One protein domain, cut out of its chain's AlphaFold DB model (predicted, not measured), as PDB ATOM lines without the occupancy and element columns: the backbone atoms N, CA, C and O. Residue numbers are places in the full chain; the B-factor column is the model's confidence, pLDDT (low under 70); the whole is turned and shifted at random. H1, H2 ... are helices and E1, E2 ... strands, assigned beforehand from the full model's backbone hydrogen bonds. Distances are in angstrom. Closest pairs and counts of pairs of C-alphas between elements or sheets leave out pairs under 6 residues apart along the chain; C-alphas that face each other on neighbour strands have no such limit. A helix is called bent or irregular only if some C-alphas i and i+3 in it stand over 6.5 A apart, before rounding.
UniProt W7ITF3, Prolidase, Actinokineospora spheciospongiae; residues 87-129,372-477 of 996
ATOM      1  N   ARG A  87     -40.249  55.880  41.820       88.12
ATOM      2  CA  ARG A  87     -41.043  56.323  40.662       88.12
ATOM      3  C   ARG A  87     -42.163  55.343  40.342       88.12
ATOM      4  O   ARG A  87     -41.924  54.146  40.226       88.12
ATOM      5  N   ARG A  88     -43.367  55.866  40.108       90.19
ATOM      6  CA  ARG A  88     -44.441  55.145  39.405       90.19
ATOM      7  C   ARG A  88     -44.435  55.567  37.942       90.19
ATOM      8  O   ARG A  88     -44.132  56.721  37.650       90.19
ATOM      9  N   LEU A  89     -44.742  54.644  37.031       87.06
ATOM     10  CA  LEU A  89     -44.841  54.981  35.608       87.06
ATOM     11  C   LEU A  89     -46.158  55.705  35.314       87.06
ATOM     12  O   LEU A  89     -46.155  56.697  34.588       87.06
ATOM     13  N   ALA A  90     -47.252  55.252  35.927       87.62
ATOM     14  CA  ALA A  90     -48.536  55.938  35.949       87.62
ATOM     15  C   ALA A  90     -49.145  55.960  37.368       87.62
ATOM     16  O   ALA A  90     -48.894  55.049  38.161       87.62
ATOM     17  N   PRO A  91     -49.991  56.954  37.708       85.75
ATOM     18  CA  PRO A  91     -50.656  57.025  39.016       85.75
ATOM     19  C   PRO A  91     -51.496  55.788  39.375       85.75
ATOM     20  O   PRO A  91     -51.563  55.414  40.548       85.75
ATOM     21  N   ALA A  92     -52.097  55.147  38.367       87.81
ATOM     22  CA  ALA A  92     -52.904  53.934  38.503       87.81
ATOM     23  C   ALA A  92     -52.082  52.684  38.875       87.81
ATOM     24  O   ALA A  92     -52.651  51.702  39.368       87.81
ATOM     25  N   ASP A  93     -50.764  52.708  38.641       90.88
ATOM     26  CA  ASP A  93     -49.925  51.517  38.718       90.88
ATOM     27  C   ASP A  93     -49.752  51.001  40.155       90.88
ATOM     28  O   ASP A  93     -49.486  51.772  41.089       90.88
ATOM     29  N   SER A  94     -49.831  49.675  40.336       89.81
ATOM     30  CA  SER A  94     -49.455  49.018  41.600       89.81
ATOM     31  C   SER A  94     -47.965  49.200  41.902       89.81
ATOM     32  O   SER A  94     -47.599  49.511  43.036       89.81
ATOM     33  N   ALA A  95     -47.119  49.018  40.884       90.25
ATOM     34  CA  ALA A  95     -45.670  48.961  41.026       90.25
ATOM     35  C   ALA A  95     -45.016  50.308  41.336       90.25
ATOM     36  O   ALA A  95     -45.380  51.350  40.784       90.25
ATOM     37  N   VAL A  96     -43.967  50.240  42.152       93.06
ATOM     38  CA  VAL A  96     -43.012  51.324  42.377       93.06
ATOM     39  C   VAL A  96     -41.627  50.859  41.960       93.06
ATOM     40  O   VAL A  96     -41.177  49.783  42.343       93.06
ATOM     41  N   VAL A  97     -40.938  51.692  41.188       95.25
ATOM     42  CA  VAL A  97     -39.529  51.510  40.853       95.25
ATOM     43  C   VAL A  97     -38.673  52.250  41.871       95.25
ATOM     44  O   VAL A  97     -38.692  53.480  41.912       95.25
ATOM     45  N   GLU A  98     -37.892  51.504  42.649       96.44
ATOM     46  CA  GLU A  98     -36.927  52.058  43.601       96.44
ATOM     47  C   GLU A  98     -35.532  52.172  42.979       96.44
ATOM     48  O   GLU A  98     -34.833  51.180  42.769       96.44
ATOM     49  N   LEU A  99     -35.108  53.405  42.700       95.31
ATOM     50  CA  LEU A  99     -33.794  53.719  42.127       95.31
ATOM     51  C   LEU A  99     -32.725  53.950  43.210       95.31
ATOM     52  O   LEU A  99     -31.533  53.819  42.945       95.31
ATOM     53  N   GLY A 100     -33.137  54.260  44.441       95.00
ATOM     54  CA  GLY A 100     -32.246  54.454  45.589       95.00
ATOM     55  C   GLY A 100     -32.532  53.472  46.718       95.00
ATOM     56  O   GLY A 100     -32.391  52.261  46.531       95.00
ATOM     57  N   CYS A 101     -32.926  53.992  47.884       93.94
ATOM     58  CA  CYS A 101     -33.400  53.172  49.003       93.94
ATOM     59  C   CYS A 101     -34.600  52.322  48.557       93.94
ATOM     60  O   CYS A 101     -35.564  52.875  48.046       93.94
ATOM     61  N   MET A 102     -34.535  50.999  48.735       93.06
ATOM     62  CA  MET A 102     -35.598  50.080  48.287       93.06
ATOM     63  C   MET A 102     -36.170  49.197  49.396       93.06
ATOM     64  O   MET A 102     -37.272  48.679  49.258       93.06
ATOM     65  N   ARG A 103     -35.408  48.993  50.474       92.12
ATOM     66  CA  ARG A 103     -35.737  48.048  51.539       92.12
ATOM     67  C   ARG A 103     -35.190  48.538  52.876       92.12
ATOM     68  O   ARG A 103     -34.145  49.188  52.902       92.12
ATOM     69  N   ALA A 104     -35.892  48.233  53.961       93.12
ATOM     70  CA  ALA A 104     -35.509  48.581  55.322       93.12
ATOM     71  C   ALA A 104     -35.822  47.425  56.291       93.12
ATOM     72  O   ALA A 104     -36.907  46.838  56.200       93.12
ATOM     73  N   PRO A 105     -34.912  47.094  57.221       91.69
ATOM     74  CA  PRO A 105     -35.161  46.087  58.243       91.69
ATOM     75  C   PRO A 105     -36.234  46.547  59.241       91.69
ATOM     76  O   PRO A 105     -36.495  47.741  59.421       91.69
ATOM     77  N   ASP A 106     -36.871  45.606  59.927       90.75
ATOM     78  CA  ASP A 106     -37.754  45.877  61.068       90.75
ATOM     79  C   ASP A 106     -37.065  46.578  62.243       90.75
ATOM     80  O   ASP A 106     -37.706  47.331  62.982       90.75
ATOM     81  N   SER A 107     -35.744  46.437  62.329       90.06
ATOM     82  CA  SER A 107     -34.887  47.181  63.242       90.06
ATOM     83  C   SER A 107     -34.872  48.692  62.988       90.06
ATOM     84  O   SER A 107     -34.579  49.408  63.931       90.06
ATOM     85  N   ALA A 108     -35.229  49.207  61.801       93.94
ATOM     86  CA  ALA A 108     -35.226  50.642  61.465       93.94
ATOM     87  C   ALA A 108     -36.396  51.417  62.115       93.94
ATOM     88  O   ALA A 108     -37.342  51.863  61.453       93.94
ATOM     89  N   ARG A 109     -36.378  51.525  63.449       94.38
ATOM     90  CA  ARG A 109     -37.500  52.041  64.248       94.38
ATOM     91  C   ARG A 109     -37.769  53.528  64.051       94.38
ATOM     92  O   ARG A 109     -38.923  53.931  64.198       94.38
ATOM     93  N   LEU A 110     -36.763  54.346  63.736       96.50
ATOM     94  CA  LEU A 110     -36.965  55.780  63.519       96.50
ATOM     95  C   LEU A 110     -37.689  56.022  62.190       96.50
ATOM     96  O   LEU A 110     -38.677  56.754  62.145       96.50
ATOM     97  N   LEU A 111     -37.246  55.359  61.124       96.69
ATOM     98  CA  LEU A 111     -37.911  55.372  59.827       96.69
ATOM     99  C   LEU A 111     -39.350  54.865  59.949       96.69
ATOM    100  O   LEU A 111     -40.270  55.505  59.443       96.69
ATOM    101  N   ARG A 112     -39.558  53.753  60.663       96.06
ATOM    102  CA  ARG A 112     -40.898  53.203  60.914       96.06
ATOM    103  C   ARG A 112     -41.780  54.154  61.696       96.06
ATOM    104  O   ARG A 112     -42.915  54.360  61.294       96.06
ATOM    105  N   HIS A 113     -41.254  54.793  62.739       97.06
ATOM    106  CA  HIS A 113     -41.999  55.789  63.501       97.06
ATOM    107  C   HIS A 113     -42.592  56.878  62.597       97.06
ATOM    108  O   HIS A 113     -43.778  57.186  62.708       97.06
ATOM    109  N   TYR A 114     -41.787  57.442  61.692       98.06
ATOM    110  CA  TYR A 114     -42.266  58.475  60.776       98.06
ATOM    111  C   TYR A 114     -43.161  57.912  59.668       98.06
ATOM    112  O   TYR A 114     -44.186  58.512  59.366       98.06
ATOM    113  N   ALA A 115     -42.841  56.746  59.104       97.81
ATOM    114  CA  ALA A 115     -43.705  56.093  58.122       97.81
ATOM    115  C   ALA A 115     -45.107  55.808  58.695       97.81
ATOM    116  O   ALA A 115     -46.105  56.122  58.049       97.81
ATOM    117  N   ASP A 116     -45.183  55.306  59.928       96.69
ATOM    118  CA  ASP A 116     -46.438  55.044  60.637       96.69
ATOM    119  C   ASP A 116     -47.180  56.352  60.953       96.69
ATOM    120  O   ASP A 116     -48.396  56.435  60.778       96.69
ATOM    121  N   LEU A 117     -46.453  57.400  61.363       97.19
ATOM    122  CA  LEU A 117     -47.016  58.737  61.584       97.19
ATOM    123  C   LEU A 117     -47.667  59.301  60.311       97.19
ATOM    124  O   LEU A 117     -48.690  59.977  60.392       97.19
ATOM    125  N   PHE A 118     -47.088  59.017  59.146       97.94
ATOM    126  CA  PHE A 118     -47.592  59.462  57.846       97.94
ATOM    127  C   PHE A 118     -48.601  58.489  57.218       97.94
ATOM    128  O   PHE A 118     -49.119  58.766  56.138       97.94
ATOM    129  N   GLY A 119     -48.916  57.376  57.889       97.31
ATOM    130  CA  GLY A 119     -49.883  56.387  57.412       97.31
ATOM    131  C   GLY A 119     -49.409  55.583  56.197       97.31
ATOM    132  O   GLY A 119     -50.229  55.215  55.357       97.31
ATOM    133  N   LEU A 120     -48.100  55.343  56.078       96.94
ATOM    134  CA  LEU A 120     -47.506  54.546  55.002       96.94
ATOM    135  C   LEU A 120     -47.545  53.047  55.331       96.94
ATOM    136  O   LEU A 120     -47.532  52.654  56.498       96.94
ATOM    137  N   HIS A 121     -47.573  52.196  54.302       94.75
ATOM    138  CA  HIS A 121     -47.830  50.768  54.477       94.75
ATOM    139  C   HIS A 121     -46.600  49.916  54.172       94.75
ATOM    140  O   HIS A 121     -46.152  49.803  53.027       94.75
ATOM    141  N   TRP A 122     -46.104  49.238  55.206       94.75
ATOM    142  CA  TRP A 122     -45.027  48.261  55.097       94.75
ATOM    143  C   TRP A 122     -45.523  46.931  54.532       94.75
ATOM    144  O   TRP A 122     -46.557  46.403  54.943       94.75
ATOM    145  N   GLN A 123     -44.746  46.358  53.618       93.06
ATOM    146  CA  GLN A 123     -44.942  45.015  53.083       93.06
ATOM    147  C   GLN A 123     -43.627  44.232  53.162       93.06
ATOM    148  O   GLN A 123     -42.561  44.847  53.071       93.06
ATOM    149  N   PRO A 124     -43.664  42.900  53.333       93.56
ATOM    150  CA  PRO A 124     -42.441  42.109  53.326       93.56
ATOM    151  C   PRO A 124     -41.707  42.232  51.984       93.56
ATOM    152  O   PRO A 124     -42.333  42.200  50.923       93.56
ATOM    153  N   PHE A 125     -40.387  42.386  52.038       93.31
ATOM    154  CA  PHE A 125     -39.517  42.415  50.866       93.31
ATOM    155  C   PHE A 125     -39.055  40.991  50.522       93.31
ATOM    156  O   PHE A 125     -38.865  40.155  51.412       93.31
ATOM    157  N   ARG A 126     -38.877  40.702  49.228       91.88
ATOM    158  CA  ARG A 126     -38.303  39.430  48.769       91.88
ATOM    159  C   ARG A 126     -36.780  39.488  48.856       91.88
ATOM    160  O   ARG A 126     -36.118  39.884  47.902       91.88
ATOM    161  N   ASP A 127     -36.266  39.135  50.026       90.44
ATOM    162  CA  ASP A 127     -34.837  39.079  50.326       90.44
ATOM    163  C   ASP A 127     -34.246  37.689  50.069       90.44
ATOM    164  O   ASP A 127     -34.940  36.675  50.159       90.44
ATOM    165  N   GLU A 128     -32.962  37.624  49.753       90.25
ATOM    166  CA  GLU A 128     -32.210  36.374  49.649       90.25
ATOM    167  C   GLU A 128     -32.353  35.520  50.916       90.25
ATOM    168  O   GLU A 128     -32.292  36.009  52.042       90.25
ATOM    169  N   TYR A 129     -32.544  34.217  50.714       90.69
ATOM    170  CA  TYR A 129     -32.639  33.208  51.772       90.69
ATOM    171  C   TYR A 129     -33.736  33.462  52.829       90.69
ATOM    172  O   TYR A 129     -33.574  33.068  53.984       90.69
ATOM    173  N   SER A 372     -22.914  52.806  42.680       96.19
ATOM    174  CA  SER A 372     -23.968  51.805  42.594       96.19
ATOM    175  C   SER A 372     -24.903  52.107  41.437       96.19
ATOM    176  O   SER A 372     -25.297  53.257  41.206       96.19
ATOM    177  N   ALA A 373     -25.299  51.043  40.746       96.81
ATOM    178  CA  ALA A 373     -26.236  51.103  39.645       96.81
ATOM    179  C   ALA A 373     -27.383  50.114  39.849       96.81
ATOM    180  O   ALA A 373     -27.213  49.017  40.385       96.81
ATOM    181  N   LYS A 374     -28.566  50.515  39.388       97.31
ATOM    182  CA  LYS A 374     -29.746  49.651  39.312       97.31
ATOM    183  C   LYS A 374     -30.343  49.743  37.931       97.31
ATOM    184  O   LYS A 374     -30.538  50.849  37.428       97.31
ATOM    185  N   THR A 375     -30.701  48.598  37.365       98.00
ATOM    186  CA  THR A 375     -31.473  48.515  36.127       98.00
ATOM    187  C   THR A 375     -32.685  47.632  36.363       98.00
ATOM    188  O   THR A 375     -32.577  46.523  36.880       98.00
ATOM    189  N   VAL A 376     -33.857  48.146  36.009       97.69
ATOM    190  CA  VAL A 376     -35.143  47.505  36.271       97.69
ATOM    191  C   VAL A 376     -35.950  47.350  34.991       97.69
ATOM    192  O   VAL A 376     -35.839  48.162  34.070       97.69
ATOM    193  N   LEU A 377     -36.810  46.342  34.987       97.62
ATOM    194  CA  LEU A 377     -37.863  46.098  34.017       97.62
ATOM    195  C   LEU A 377     -39.209  46.115  34.745       97.62
ATOM    196  O   LEU A 377     -39.401  45.401  35.727       97.62
ATOM    197  N   VAL A 378     -40.148  46.912  34.246       96.56
ATOM    198  CA  VAL A 378     -41.544  46.905  34.692       96.56
ATOM    199  C   VAL A 378     -42.377  46.117  33.690       96.56
ATOM    200  O   VAL A 378     -42.354  46.418  32.494       96.56
ATOM    201  N   THR A 379     -43.120  45.132  34.187       94.31
ATOM    202  CA  THR A 379     -43.983  44.248  33.396       94.31
ATOM    203  C   THR A 379     -45.448  44.399  33.798       94.31
ATOM    204  O   THR A 379     -45.765  44.876  34.890       94.31
ATOM    205  N   GLU A 380     -46.367  43.999  32.916       88.88
ATOM    206  CA  GLU A 380     -47.809  43.990  33.216       88.88
ATOM    207  C   GLU A 380     -48.197  42.858  34.171       88.88
ATOM    208  O   GLU A 380     -49.063  43.020  35.030       88.88
ATOM    209  N   THR A 381     -47.534  41.710  34.037       87.62
ATOM    210  CA  THR A 381     -47.759  40.533  34.871       87.62
ATOM    211  C   THR A 381     -46.438  39.997  35.427       87.62
ATOM    212  O   THR A 381     -45.385  40.142  34.792       87.62
ATOM    213  N   PRO A 382     -46.464  39.362  36.611       93.69
ATOM    214  CA  PRO A 382     -45.293  38.722  37.201       93.69
ATOM    215  C   PRO A 382     -45.030  37.368  36.518       93.69
ATOM    216  O   PRO A 382     -45.309  36.307  37.071       93.69
ATOM    217  N   PHE A 383     -44.521  37.400  35.284       95.00
ATOM    218  CA  PHE A 383     -44.320  36.212  34.436       95.00
ATOM    219  C   PHE A 383     -43.371  35.161  35.036       95.00
ATOM    220  O   PHE A 383     -43.380  34.010  34.616       95.00
ATOM    221  N   TRP A 384     -42.551  35.560  36.008       95.25
ATOM    222  CA  TRP A 384     -41.617  34.686  36.709       95.25
ATOM    223  C   TRP A 384     -42.297  33.723  37.684       95.25
ATOM    224  O   TRP A 384     -41.644  32.764  38.079       95.25
ATOM    225  N   ILE A 385     -43.559  33.937  38.087       94.62
ATOM    226  CA  ILE A 385     -44.213  33.097  39.107       94.62
ATOM    227  C   ILE A 385     -44.165  31.615  38.718       94.62
ATOM    228  O   ILE A 385     -44.617  31.228  37.642       94.62
ATOM    229  N   GLY A 386     -43.645  30.784  39.624       92.19
ATOM    230  CA  GLY A 386     -43.517  29.337  39.424       92.19
ATOM    231  C   GLY A 386     -42.339  28.894  38.547       92.19
ATOM    232  O   GLY A 386     -42.161  27.693  38.359       92.19
ATOM    233  N   THR A 387     -41.522  29.825  38.053       95.50
ATOM    234  CA  THR A 387     -40.336  29.544  37.228       95.50
ATOM    235  C   THR A 387     -39.048  29.587  38.053       95.50
ATOM    236  O   THR A 387     -39.052  29.946  39.235       95.50
ATOM    237  N   SER A 388     -37.911  29.272  37.430       94.19
ATOM    238  CA  SER A 388     -36.593  29.458  38.057       94.19
ATOM    239  C   SER A 388     -36.253  30.907  38.452       94.19
ATOM    240  O   SER A 388     -35.402  31.079  39.318       94.19
ATOM    241  N   LEU A 389     -36.917  31.927  37.892       96.00
ATOM    242  CA  LEU A 389     -36.681  33.350  38.199       96.00
ATOM    243  C   LEU A 389     -37.528  33.869  39.384       96.00
ATOM    244  O   LEU A 389     -37.395  35.025  39.775       96.00
ATOM    245  N   ASP A 390     -38.419  33.050  39.963       95.50
ATOM    246  CA  ASP A 390     -39.350  33.469  41.027       95.50
ATOM    247  C   ASP A 390     -38.675  33.685  42.391       95.50
ATOM    248  O   ASP A 390     -38.756  32.851  43.293       95.50
ATOM    249  N   GLY A 391     -38.014  34.823  42.565       95.19
ATOM    250  CA  GLY A 391     -37.408  35.204  43.836       95.19
ATOM    251  C   GLY A 391     -36.210  36.112  43.636       95.19
ATOM    252  O   GLY A 391     -36.362  37.199  43.068       95.19
ATOM    253  N   VAL A 392     -35.059  35.656  44.128       96.19
ATOM    254  CA  VAL A 392     -33.774  36.354  44.043       96.19
ATOM    255  C   VAL A 392     -32.778  35.509  43.254       96.19
ATOM    256  O   VAL A 392     -32.726  34.294  43.444       96.19
ATOM    257  N   THR A 393     -31.964  36.143  42.416       96.69
ATOM    258  CA  THR A 393     -30.792  35.509  41.792       96.69
ATOM    259  C   THR A 393     -29.536  36.229  42.258       96.69
ATOM    260  O   THR A 393     -29.446  37.447  42.112       96.69
ATOM    261  N   LEU A 394     -28.575  35.489  42.808       96.00
ATOM    262  CA  LEU A 394     -27.235  35.954  43.156       96.00
ATOM    263  C   LEU A 394     -26.223  35.278  42.233       96.00
ATOM    264  O   LEU A 394     -26.277  34.066  42.032       96.00
ATOM    265  N   THR A 395     -25.303  36.053  41.669       95.38
ATOM    266  CA  THR A 395     -24.327  35.530  40.713       95.38
ATOM    267  C   THR A 395     -22.999  36.284  40.729       95.38
ATOM    268  O   THR A 395     -22.919  37.448  41.140       95.38
ATOM    269  N   ASP A 396     -21.937  35.606  40.296       93.94
ATOM    270  CA  ASP A 396     -20.639  36.203  39.961       93.94
ATOM    271  C   ASP A 396     -20.610  36.811  38.541       93.94
ATOM    272  O   ASP A 396     -19.674  37.534  38.190       93.94
ATOM    273  N   ARG A 397     -21.664  36.595  37.742       95.75
ATOM    274  CA  ARG A 397     -21.900  37.247  36.446       95.75
ATOM    275  C   ARG A 397     -22.334  38.699  36.604       95.75
ATOM    276  O   ARG A 397     -22.783  39.132  37.660       95.75
ATOM    277  N   LEU A 398     -22.279  39.451  35.506       95.19
ATOM    278  CA  LEU A 398     -22.489  40.902  35.479       95.19
ATOM    279  C   LEU A 398     -23.736  41.430  36.237       95.19
ATOM    280  O   LEU A 398     -23.597  42.468  36.886       95.19
ATOM    281  N   PRO A 399     -24.924  40.778  36.219       95.94
ATOM    282  CA  PRO A 399     -26.097  41.276  36.946       95.94
ATOM    283  C   PRO A 399     -25.901  41.397  38.463       95.94
ATOM    284  O   PRO A 399     -26.551  42.248  39.081       95.94
ATOM    285  N   ARG A 400     -25.011  40.572  39.035       95.62
ATOM    286  CA  ARG A 400     -24.727  40.351  40.465       95.62
ATOM    287  C   ARG A 400     -25.925  39.928  41.312       95.62
ATOM    288  O   ARG A 400     -25.893  38.855  41.904       95.62
ATOM    289  N   ALA A 401     -26.959  40.759  41.384       95.62
ATOM    290  CA  ALA A 401     -28.173  40.496  42.138       95.62
ATOM    291  C   ALA A 401     -29.424  40.925  41.359       95.62
ATOM    292  O   ALA A 401     -29.516  42.057  40.875       95.62
ATOM    293  N   THR A 402     -30.405  40.031  41.299       97.12
ATOM    294  CA  THR A 402     -31.684  40.213  40.604       97.12
ATOM    295  C   THR A 402     -32.822  39.939  41.575       97.12
ATOM    296  O   THR A 402     -32.769  38.968  42.323       97.12
ATOM    297  N   TYR A 403     -33.859  40.777  41.554       96.81
ATOM    298  CA  TYR A 403     -34.986  40.693  42.490       96.81
ATOM    299  C   TYR A 403     -36.312  40.767  41.749       96.81
ATOM    300  O   TYR A 403     -36.516  41.647  40.908       96.81
ATOM    301  N   THR A 404     -37.246  39.897  42.110       95.94
ATOM    302  CA  THR A 404     -38.632  39.967  41.638       95.94
ATOM    303  C   THR A 404     -39.536  40.611  42.680       95.94
ATOM    304  O   THR A 404     -39.452  40.307  43.865       95.94
ATOM    305  N   MET A 405     -40.433  41.497  42.255       93.00
ATOM    306  CA  MET A 405     -41.392  42.162  43.138       93.00
ATOM    307  C   MET A 405     -42.771  42.202  42.485       93.00
ATOM    308  O   MET A 405     -42.963  42.826  41.437       93.00
ATOM    309  N   ASP A 406     -43.748  41.559  43.123       88.50
ATOM    310  CA  ASP A 406     -45.161  41.712  42.780       88.50
ATOM    311  C   ASP A 406     -45.844  42.623  43.805       88.50
ATOM    312  O   ASP A 406     -45.880  42.323  44.996       88.50
ATOM    313  N   PHE A 407     -46.393  43.738  43.326       87.25
ATOM    314  CA  PHE A 407     -47.092  44.729  44.149       87.25
ATOM    315  C   PHE A 407     -48.599  44.439  44.263       87.25
ATOM    316  O   PHE A 407     -49.330  45.193  44.911       87.25
ATOM    317  N   GLY A 408     -49.073  43.344  43.654       84.50
ATOM    318  CA  GLY A 408     -50.446  42.871  43.768       84.50
ATOM    319  C   GLY A 408     -51.448  43.741  43.012       84.50
ATOM    320  O   GLY A 408     -51.209  44.153  41.877       84.50
ATOM    321  N   GLU A 409     -52.608  43.977  43.629       85.69
ATOM    322  CA  GLU A 409     -53.702  44.721  43.001       85.69
ATOM    323  C   GLU A 409     -53.342  46.192  42.734       85.69
ATOM    324  O   GLU A 409     -52.696  46.844  43.570       85.69
ATOM    325  N   PRO A 410     -53.782  46.736  41.585       86.88
ATOM    326  CA  PRO A 410     -53.503  48.110  41.208       86.88
ATOM    327  C   PRO A 410     -54.266  49.121  42.052       86.88
ATOM    328  O   PRO A 410     -55.207  48.783  42.772       86.88
ATOM    329  N   ARG A 411     -53.861  50.391  41.948       84.00
ATOM    330  CA  ARG A 411     -54.600  51.492  42.583       84.00
ATOM    331  C   ARG A 411     -55.893  51.788  41.829       84.00
ATOM    332  O   ARG A 411     -56.889  52.141  42.452       84.00
ATOM    333  N   GLU A 412     -55.880  51.594  40.511       87.19
ATOM    334  CA  GLU A 412     -57.036  51.744  39.623       87.19
ATOM    335  C   GLU A 412     -57.086  50.603  38.580       87.19
ATOM    336  O   GLU A 412     -56.052  49.994  38.281       87.19
ATOM    337  N   PRO A 413     -58.261  50.274  38.001       86.62
ATOM    338  CA  PRO A 413     -58.382  49.208  37.004       86.62
ATOM    339  C   PRO A 413     -57.397  49.359  35.830       86.62
ATOM    340  O   PRO A 413     -57.286  50.426  35.238       86.62
ATOM    341  N   GLY A 414     -56.702  48.274  35.471       83.44
ATOM    342  CA  GLY A 414     -55.720  48.252  34.372       83.44
ATOM    343  C   GLY A 414     -54.284  48.641  34.757       83.44
ATOM    344  O   GLY A 414     -53.368  48.443  33.956       83.44
ATOM    345  N   GLY A 415     -54.054  49.112  35.987       88.44
ATOM    346  CA  GLY A 415     -52.728  49.497  36.488       88.44
ATOM    347  C   GLY A 415     -51.901  48.362  37.104       88.44
ATOM    348  O   GLY A 415     -50.978  48.622  37.871       88.44
ATOM    349  N   ARG A 416     -52.245  47.081  36.902       91.69
ATOM    350  CA  ARG A 416     -51.466  46.003  37.539       91.69
ATOM    351  C   ARG A 416     -50.091  45.953  36.887       91.69
ATOM    352  O   ARG A 416     -49.999  45.818  35.670       91.69
ATOM    353  N   ARG A 417     -49.044  46.105  37.687       93.56
ATOM    354  CA  ARG A 417     -47.645  46.084  37.268       93.56
ATOM    355  C   ARG A 417     -46.799  45.327  38.287       93.56
ATOM    356  O   ARG A 417     -47.111  45.307  39.481       93.56
ATOM    357  N   SER A 418     -45.697  44.767  37.813       93.75
ATOM    358  CA  SER A 418     -44.691  44.082  38.626       93.75
ATOM    359  C   SER A 418     -43.293  44.555  38.213       93.75
ATOM    360  O   SER A 418     -43.116  45.106  37.125       93.75
ATOM    361  N   VAL A 419     -42.302  44.393  39.090       96.06
ATOM    362  CA  VAL A 419     -40.932  44.873  38.857       96.06
ATOM    363  C   VAL A 419     -39.953  43.714  38.935       96.06
ATOM    364  O   VAL A 419     -39.922  42.983  39.921       96.06
ATOM    365  N   LEU A 420     -39.122  43.595  37.907       97.56
ATOM    366  CA  LEU A 420     -37.916  42.784  37.903       97.56
ATOM    367  C   LEU A 420     -36.715  43.729  37.972       97.56
ATOM    368  O   LEU A 420     -36.443  44.476  37.032       97.56
ATOM    369  N   VAL A 421     -35.987  43.715  39.084       97.81
ATOM    370  CA  VAL A 421     -34.660  44.333  39.156       97.81
ATOM    371  C   VAL A 421     -33.722  43.416  38.393       97.81
ATOM    372  O   VAL A 421     -33.332  42.384  38.924       97.81
ATOM    373  N   LEU A 422     -33.405  43.768  37.146       98.25
ATOM    374  CA  LEU A 422     -32.518  42.982  36.287       98.25
ATOM    375  C   LEU A 422     -31.127  42.889  36.905       98.25
ATOM    376  O   LEU A 422     -30.526  41.822  36.913       98.25
ATOM    377  N   SER A 423     -30.641  44.004  37.444       97.81
ATOM    378  CA  SER A 423     -29.337  44.076  38.082       97.81
ATOM    379  C   SER A 423     -29.316  45.135  39.175       97.81
ATOM    380  O   SER A 423     -29.852  46.240  39.005       97.81
ATOM    381  N   PHE A 424     -28.657  44.796  40.279       96.62
ATOM    382  CA  PHE A 424     -28.264  45.716  41.331       96.62
ATOM    383  C   PHE A 424     -26.783  45.510  41.663       96.62
ATOM    384  O   PHE A 424     -26.403  44.504  42.261       96.62
ATOM    385  N   THR A 425     -25.955  46.478  41.272       94.56
ATOM    386  CA  THR A 425     -24.494  46.412  41.374       94.56
ATOM    387  C   THR A 425     -23.921  47.526  42.235       94.56
ATOM    388  O   THR A 425     -24.529  48.584  42.440       94.56
ATOM    389  N   TRP A 426     -22.711  47.279  42.727       93.81
ATOM    390  CA  TRP A 426     -21.964  48.161  43.613       93.81
ATOM    391  C   TRP A 426     -20.505  48.239  43.171       93.81
ATOM    392  O   TRP A 426     -19.992  47.307  42.553       93.81
ATOM    393  N   ALA A 427     -19.829  49.329  43.529       91.62
ATOM    394  CA  ALA A 427     -18.384  49.483  43.378       91.62
ATOM    395  C   ALA A 427     -17.891  49.184  41.947       91.62
ATOM    396  O   ALA A 427     -18.411  49.721  40.969       91.62
ATOM    397  N   GLU A 428     -16.883  48.323  41.812       90.00
ATOM    398  CA  GLU A 428     -16.319  47.924  40.524       90.00
ATOM    399  C   GLU A 428     -17.369  47.319  39.583       90.00
ATOM    400  O   GLU A 428     -17.322  47.574  38.380       90.00
ATOM    401  N   ASP A 429     -18.365  46.594  40.105       92.88
ATOM    402  CA  ASP A 429     -19.425  46.010  39.280       92.88
ATOM    403  C   ASP A 429     -20.356  47.068  38.684       92.88
ATOM    404  O   ASP A 429     -20.772  46.933  37.533       92.88
ATOM    405  N   SER A 430     -20.659  48.150  39.411       94.00
ATOM    406  CA  SER A 430     -21.449  49.245  38.832       94.00
ATOM    407  C   SER A 430     -20.634  50.049  37.821       94.00
ATOM    408  O   SER A 430     -21.169  50.499  36.806       94.00
ATOM    409  N   MET A 431     -19.320  50.152  38.040       95.25
ATOM    410  CA  MET A 431     -18.408  50.819  37.113       95.25
ATOM    411  C   MET A 431     -18.280  50.102  35.765       95.25
ATOM    412  O   MET A 431     -18.089  50.782  34.758       95.25
ATOM    413  N   LYS A 432     -18.478  48.775  35.704       95.31
ATOM    414  CA  LYS A 432     -18.504  48.010  34.437       95.31
ATOM    415  C   LYS A 432     -19.547  48.531  33.445       95.31
ATOM    416  O   LYS A 432     -19.348  48.418  32.241       95.31
ATOM    417  N   VAL A 433     -20.643  49.109  33.945       93.62
ATOM    418  CA  VAL A 433     -21.760  49.606  33.126       93.62
ATOM    419  C   VAL A 433     -21.930  51.122  33.180       93.62
ATOM    420  O   VAL A 433     -22.869  51.657  32.589       93.62
ATOM    421  N   ALA A 434     -21.041  51.845  33.872       91.75
ATOM    422  CA  ALA A 434     -21.207  53.273  34.139       91.75
ATOM    423  C   ALA A 434     -21.368  54.109  32.856       91.75
ATOM    424  O   ALA A 434     -22.209  55.006  32.819       91.75
ATOM    425  N   SER A 435     -20.635  53.775  31.790       92.31
ATOM    426  CA  SER A 435     -20.711  54.453  30.487       92.31
ATOM    427  C   SER A 435     -21.692  53.825  29.492       92.31
ATOM    428  O   SER A 435     -21.839  54.346  28.390       92.31
ATOM    429  N   SER A 436     -22.337  52.709  29.841       95.44
ATOM    430  CA  SER A 436     -23.276  52.009  28.961       95.44
ATOM    431  C   SER A 436     -24.635  52.706  28.919       95.44
ATOM    432  O   SER A 436     -25.157  53.138  29.954       95.44
ATOM    433  N   THR A 437     -25.233  52.746  27.730       96.75
ATOM    434  CA  THR A 437     -26.627  53.153  27.496       96.75
ATOM    435  C   THR A 437     -27.615  52.211  28.192       96.75
ATOM    436  O   THR A 437     -27.263  51.106  28.609       96.75
ATOM    437  N   LEU A 438     -28.876  52.636  28.333       96.75
ATOM    438  CA  LEU A 438     -29.918  51.795  28.933       96.75
ATOM    439  C   LEU A 438     -30.104  50.493  28.141       96.75
ATOM    440  O   LEU A 438     -30.206  49.427  28.742       96.75
ATOM    441  N   GLU A 439     -30.123  50.575  26.814       97.06
ATOM    442  CA  GLU A 439     -30.294  49.435  25.918       97.06
ATOM    443  C   GLU A 439     -29.136  48.437  26.039       97.06
ATOM    444  O   GLU A 439     -29.381  47.238  26.164       97.06
ATOM    445  N   GLU A 440     -27.887  48.916  26.076       97.62
ATOM    446  CA  GLU A 440     -26.702  48.067  26.268       97.62
ATOM    447  C   GLU A 440     -26.722  47.361  27.628       97.62
ATOM    448  O   GLU A 440     -26.465  46.160  27.699       97.62
ATOM    449  N   ARG A 441     -27.077  48.086  28.701       97.81
ATOM    450  CA  ARG A 441     -27.221  47.509  30.047       97.81
ATOM    451  C   ARG A 441     -28.259  46.398  30.056       97.81
ATOM    452  O   ARG A 441     -27.982  45.290  30.503       97.81
ATOM    453  N   VAL A 442     -29.457  46.699  29.558       98.38
ATOM    454  CA  VAL A 442     -30.569  45.747  29.515       98.38
ATOM    455  C   VAL A 442     -30.190  44.519  28.693       98.38
ATOM    456  O   VAL A 442     -30.408  43.413  29.172       98.38
ATOM    457  N   GLY A 443     -29.588  44.696  27.512       97.81
ATOM    458  CA  GLY A 443     -29.128  43.587  26.676       97.81
ATOM    459  C   GLY A 443     -28.151  42.673  27.418       97.81
ATOM    460  O   GLY A 443     -28.418  41.481  27.548       97.81
ATOM    461  N   ALA A 444     -27.089  43.245  27.992       97.50
ATOM    462  CA  ALA A 444     -26.071  42.485  28.714       97.50
ATOM    463  C   ALA A 444     -26.646  41.720  29.917       97.50
ATOM    464  O   ALA A 444     -26.374  40.535  30.084       97.50
ATOM    465  N   PHE A 445     -27.480  42.363  30.744       98.38
ATOM    466  CA  PHE A 445     -28.071  41.685  31.899       98.38
ATOM    467  C   PHE A 445     -29.065  40.594  31.497       98.38
ATOM    468  O   PHE A 445     -29.120  39.549  32.139       98.38
ATOM    469  N   VAL A 446     -29.857  40.828  30.450       98.44
ATOM    470  CA  VAL A 446     -30.838  39.852  29.962       98.44
ATOM    471  C   VAL A 446     -30.146  38.629  29.380       98.44
ATOM    472  O   VAL A 446     -30.616  37.524  29.634       98.44
ATOM    473  N   ASP A 447     -29.049  38.794  28.642       98.00
ATOM    474  CA  ASP A 447     -28.309  37.659  28.089       98.00
ATOM    475  C   ASP A 447     -27.729  36.768  29.197       98.00
ATOM    476  O   ASP A 447     -27.972  35.562  29.184       98.00
ATOM    477  N   GLU A 448     -27.099  37.359  30.215       97.88
ATOM    478  CA  GLU A 448     -26.600  36.630  31.391       97.88
ATOM    479  C   GLU A 448     -27.737  35.921  32.149       97.88
ATOM    480  O   GLU A 448     -27.650  34.733  32.457       97.88
ATOM    481  N   LEU A 449     -28.860  36.608  32.396       98.38
ATOM    482  CA  LEU A 449     -30.020  36.004  33.061       98.38
ATOM    483  C   LEU A 449     -30.667  34.886  32.234       98.38
ATOM    484  O   LEU A 449     -31.194  33.939  32.813       98.38
ATOM    485  N   CYS A 450     -30.626  34.961  30.902       98.19
ATOM    486  CA  CYS A 450     -31.098  33.884  30.034       98.19
ATOM    487  C   CYS A 450     -30.207  32.638  30.121       98.19
ATOM    488  O   CYS A 450     -30.718  31.534  29.941       98.19
ATOM    489  N   GLU A 451     -28.906  32.789  30.385       97.31
ATOM    490  CA  GLU A 451     -28.015  31.647  30.627       97.31
ATOM    491  C   GLU A 451     -28.289  30.987  31.979       97.31
ATOM    492  O   GLU A 451     -28.326  29.760  32.057       97.31
ATOM    493  N   ILE A 452     -28.532  31.786  33.025       97.88
ATOM    494  CA  ILE A 452     -28.852  31.282  34.371       97.88
ATOM    495  C   ILE A 452     -30.252  30.644  34.402       97.88
ATOM    496  O   ILE A 452     -30.473  29.620  35.049       97.88
ATOM    497  N   HIS A 453     -31.210  31.235  33.682       97.75
ATOM    498  CA  HIS A 453     -32.617  30.833  33.668       97.75
ATOM    499  C   HIS A 453     -33.110  30.492  32.246       97.75
ATOM    500  O   HIS A 453     -34.002  31.166  31.714       97.75
ATOM    501  N   PRO A 454     -32.591  29.423  31.611       97.06
ATOM    502  CA  PRO A 454     -32.892  29.107  30.212       97.06
ATOM    503  C   PRO A 454     -34.377  28.809  29.963       97.06
ATOM    504  O   PRO A 454     -34.890  29.087  28.881       97.06
ATOM    505  N   GLU A 455     -35.085  28.304  30.976       96.62
ATOM    506  CA  GLU A 455     -36.533  28.051  30.954       96.62
ATOM    507  C   GLU A 455     -37.358  29.302  30.608       96.62
ATOM    508  O   GLU A 455     -38.361  29.203  29.906       96.62
ATOM    509  N   VAL A 456     -36.940  30.482  31.083       96.56
ATOM    510  CA  VAL A 456     -37.687  31.741  30.913       96.56
ATOM    511  C   VAL A 456     -37.047  32.683  29.903       96.56
ATOM    512  O   VAL A 456     -37.516  33.806  29.741       96.56
ATOM    513  N   ALA A 457     -35.997  32.257  29.202       97.56
ATOM    514  CA  ALA A 457     -35.218  33.127  28.325       97.56
ATOM    515  C   ALA A 457     -36.062  33.774  27.206       97.56
ATOM    516  O   ALA A 457     -35.958  34.976  26.952       97.56
ATOM    517  N   GLU A 458     -36.927  32.999  26.542       97.38
ATOM    518  CA  GLU A 458     -37.829  33.522  25.504       97.38
ATOM    519  C   GLU A 458     -38.873  34.490  26.081       97.38
ATOM    520  O   GLU A 458     -39.184  35.515  25.469       97.38
ATOM    521  N   GLU A 459     -39.394  34.188  27.273       97.56
ATOM    522  CA  GLU A 459     -40.340  35.049  27.979       97.56
ATOM    523  C   GLU A 459     -39.695  36.372  28.379       97.56
ATOM    524  O   GLU A 459     -40.221  37.431  28.048       97.56
ATOM    525  N   LEU A 460     -38.534  36.317  29.034       97.69
ATOM    526  CA  LEU A 460     -37.797  37.481  29.507       97.69
ATOM    527  C   LEU A 460     -37.487  38.431  28.348       97.69
ATOM    528  O   LEU A 460     -37.783  39.621  28.443       97.69
ATOM    529  N   ARG A 461     -36.981  37.918  27.218       97.50
ATOM    530  CA  ARG A 461     -36.720  38.743  26.025       97.50
ATOM    531  C   ARG A 461     -37.988  39.401  25.485       97.50
ATOM    532  O   ARG A 461     -37.958  40.574  25.112       97.50
ATOM    533  N   ARG A 462     -39.116  38.686  25.475       97.06
ATOM    534  CA  ARG A 462     -40.401  39.250  25.042       97.06
ATOM    535  C   ARG A 462     -40.907  40.333  25.996       97.06
ATOM    536  O   ARG A 462     -41.382  41.369  25.538       97.06
ATOM    537  N   GLN A 463     -40.778  40.113  27.302       96.69
ATOM    538  CA  GLN A 463     -41.176  41.070  28.336       96.69
ATOM    539  C   GLN A 463     -40.299  42.320  28.319       96.69
ATOM    540  O   GLN A 463     -40.807  43.413  28.515       96.69
ATOM    541  N   VAL A 464     -39.008  42.195  28.013       96.06
ATOM    542  CA  VAL A 464     -38.111  43.342  27.811       96.06
ATOM    543  C   VAL A 464     -38.519  44.161  26.588       96.06
ATOM    544  O   VAL A 464     -38.527  45.386  26.656       96.06
ATOM    545  N   ALA A 465     -38.897  43.502  25.488       94.06
ATOM    546  CA  ALA A 465     -39.338  44.183  24.271       94.06
ATOM    547  C   ALA A 465     -40.690  44.908  24.432       94.06
ATOM    548  O   ALA A 465     -40.925  45.914  23.766       94.06
ATOM    549  N   ALA A 466     -41.581  44.389  25.283       92.44
ATOM    550  CA  ALA A 466     -42.911  44.955  25.522       92.44
ATOM    551  C   ALA A 466     -42.983  45.890  26.745       92.44
ATOM    552  O   ALA A 466     -43.853  46.757  26.812       92.44
ATOM    553  N   GLY A 467     -42.112  45.679  27.728       88.62
ATOM    554  CA  GLY A 467     -42.124  46.351  29.020       88.62
ATOM    555  C   GLY A 467     -41.378  47.679  29.022       88.62
ATOM    556  O   GLY A 467     -40.906  48.183  28.003       88.62
ATOM    557  N   VAL A 468     -41.269  48.267  30.212       94.69
ATOM    558  CA  VAL A 468     -40.606  49.561  30.402       94.69
ATOM    559  C   VAL A 468     -39.370  49.377  31.264       94.69
ATOM    560  O   VAL A 468     -39.469  48.962  32.417       94.69
ATOM    561  N   THR A 469     -38.205  49.738  30.731       96.31
ATOM    562  CA  THR A 469     -36.936  49.662  31.459       96.31
ATOM    563  C   THR A 469     -36.510  51.019  32.009       96.31
ATOM    564  O   THR A 469     -36.805  52.080  31.444       96.31
ATOM    565  N   ARG A 470     -35.835  51.009  33.158       95.62
ATOM    566  CA  ARG A 470     -35.243  52.201  33.785       95.62
ATOM    567  C   ARG A 470     -33.895  51.843  34.386       95.62
ATOM    568  O   ARG A 470     -33.701  50.721  34.839       95.62
ATOM    569  N   THR A 471     -32.983  52.806  34.420       96.00
ATOM    570  CA  THR A 471     -31.679  52.633  35.058       96.00
ATOM    571  C   THR A 471     -31.252  53.897  35.789       96.00
ATOM    572  O   THR A 471     -31.699  54.990  35.446       96.00
ATOM    573  N   ILE A 472     -30.365  53.733  36.764       95.50
ATOM    574  CA  ILE A 472     -29.617  54.815  37.405       95.50
ATOM    575  C   ILE A 472     -28.175  54.362  37.661       95.50
ATOM    576  O   ILE A 472     -27.931  53.174  37.876       95.50
ATOM    577  N   SER A 473     -27.242  55.311  37.643       96.75
ATOM    578  CA  SER A 473     -25.890  55.184  38.197       96.75
ATOM    579  C   SER A 473     -25.665  56.397  39.088       96.75
ATOM    580  O   SER A 473     -25.614  57.518  38.584       96.75
ATOM    581  N   TRP A 474     -25.562  56.199  40.401       96.44
ATOM    582  CA  TRP A 474     -25.527  57.308  41.366       96.44
ATOM    583  C   TRP A 474     -24.284  58.193  41.228       96.44
ATOM    584  O   TRP A 474     -24.323  59.385  41.518       96.44
ATOM    585  N   GLU A 475     -23.191  57.621  40.740       93.38
ATOM    586  CA  GLU A 475     -21.965  58.314  40.359       93.38
ATOM    587  C   GLU A 475     -22.129  59.252  39.151       93.38
ATOM    588  O   GLU A 475     -21.340  60.183  38.996       93.38
ATOM    589  N   GLY A 476     -23.155  59.042  38.319       91.88
ATOM    590  CA  GLY A 476     -23.496  59.905  37.185       91.88
ATOM    591  C   GLY A 476     -24.462  61.043  37.533       91.88
ATOM    592  O   GLY A 476     -24.637  61.966  36.738       91.88
ATOM    593  N   GLU A 477     -25.082  61.010  38.714       92.75
ATOM    594  CA  GLU A 477     -26.044  62.025  39.140       92.75
ATOM    595  C   GLU A 477     -25.326  63.296  39.616       92.75
ATOM    596  O   GLU A 477     -24.539  63.273  40.560       92.75
TER     597      GLU A 477
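What this domain is: This is residues 87 to 129 and 372 to 477 of the 996 residues of the protein "Prolidase" of Actinokineospora spheciospongiae (UniProt W7ITF3). A twisted sheet of five antiparallel strands has a helical hairpin, H3 and H4, over one face, with H3 crossing the strands. On the other side of the sheet the first printed stretch runs out to H1 and comes back through the short strand E1; residues 113 to 119 at its far end stick out. The printed part has 149 residues with four named helices and six named strands, in the order H1 E1 E2 E3 E4 E5 H2 H3 H4 E6, and the sheet's order is E3 E4 E5 E2 E6. The class is mixed, helices and strands. The whole is compact, with a radius of gyration of the C-alphas of 15.6 A and spans of 44 by 36 by 30 A.

Where its parts are: In the sheet, E2 is residues 372 to 379, 23.3 A long, and begins at C-alpha 372 at (-23.968, 51.805, 42.594). E3 is residues 392 to 395, E4 is residues 401 to 406 with 17.0 A, and E5, the longest strand, is residues 418 to 426 with 23.6 A. E6 is residues 468 to 473, 17.6 A long, and ends at C-alpha 473 at (-25.890, 55.184, 38.197). H2 is residues 427 to 431. H3, the longest helix, is residues 438 to 452 with 21.2 A, and H4 is residues 454 to 466 with 19.3 A. H1, residues 109 to 117, begins at C-alpha 109 at (-37.500, 52.041, 64.248) and is 11.9 A long, and E1 is residues 122 to 124.

How they stand to each other: In the sheet E3 and E6 are the edge strands. E5 and E2 stand antiparallel at 166 degrees, with N 377 and O 420 at 2.8 A. E2 and E6 stand at 173 degrees, with N 376 and O 470 at 2.8 A. E4 and E5, a hairpin, stand at 158 degrees, with N 405 and O 419 at 2.8 A. E3 and E4, also a hairpin, have N 393 and O 402 at 2.9 A. E3, E4 and E5 form a meander, each strand the antiparallel neighbour of the one before. With E2 they form a Greek key, in which the first strand, E2, is the antiparallel neighbour of the fourth, E5. H3 and H4 on one face of the sheet make two layers. H3 has a height over the sheet of 8.7 A and runs across the strands, at 78 degrees to E2 on the local plane. Its closest C-alpha to E5 is that of Phe 445, 6.4 A from that of Leu 422. H3 and H4 touch, closest at the C-alphas of Cys 450 and Ala 457, 4.5 A apart, with a shallow tilt of 20 degrees, opposite ways. H4 is irregular, with C-alphas 455 and 458 7.8 A apart. H2 is on the sheet on the same face as H3, and the C-alphas of Ala 373 and Ser 430 are the closest of E2 and H2, at 5.2 A. H1 is not on the sheet, and E1 pairs with no named strand. In H1, H2 and H3 every O i to N i+4 pair is within hydrogen-bond range; in H4 7 of 9 are.

The domain as a whole: The two C-alphas farthest apart are those of Leu 117 and Pro 454, 45.4 A. Residues 130 to 371 are not printed, and C-alphas 129 and 372 across the cut are 22.5 A apart. The links E2 to E3 and E4 to E5 are long. Residues 87 to 108 hold no named element. The mean pLDDT of the printed part is 94.3, and no printed residue is under 70.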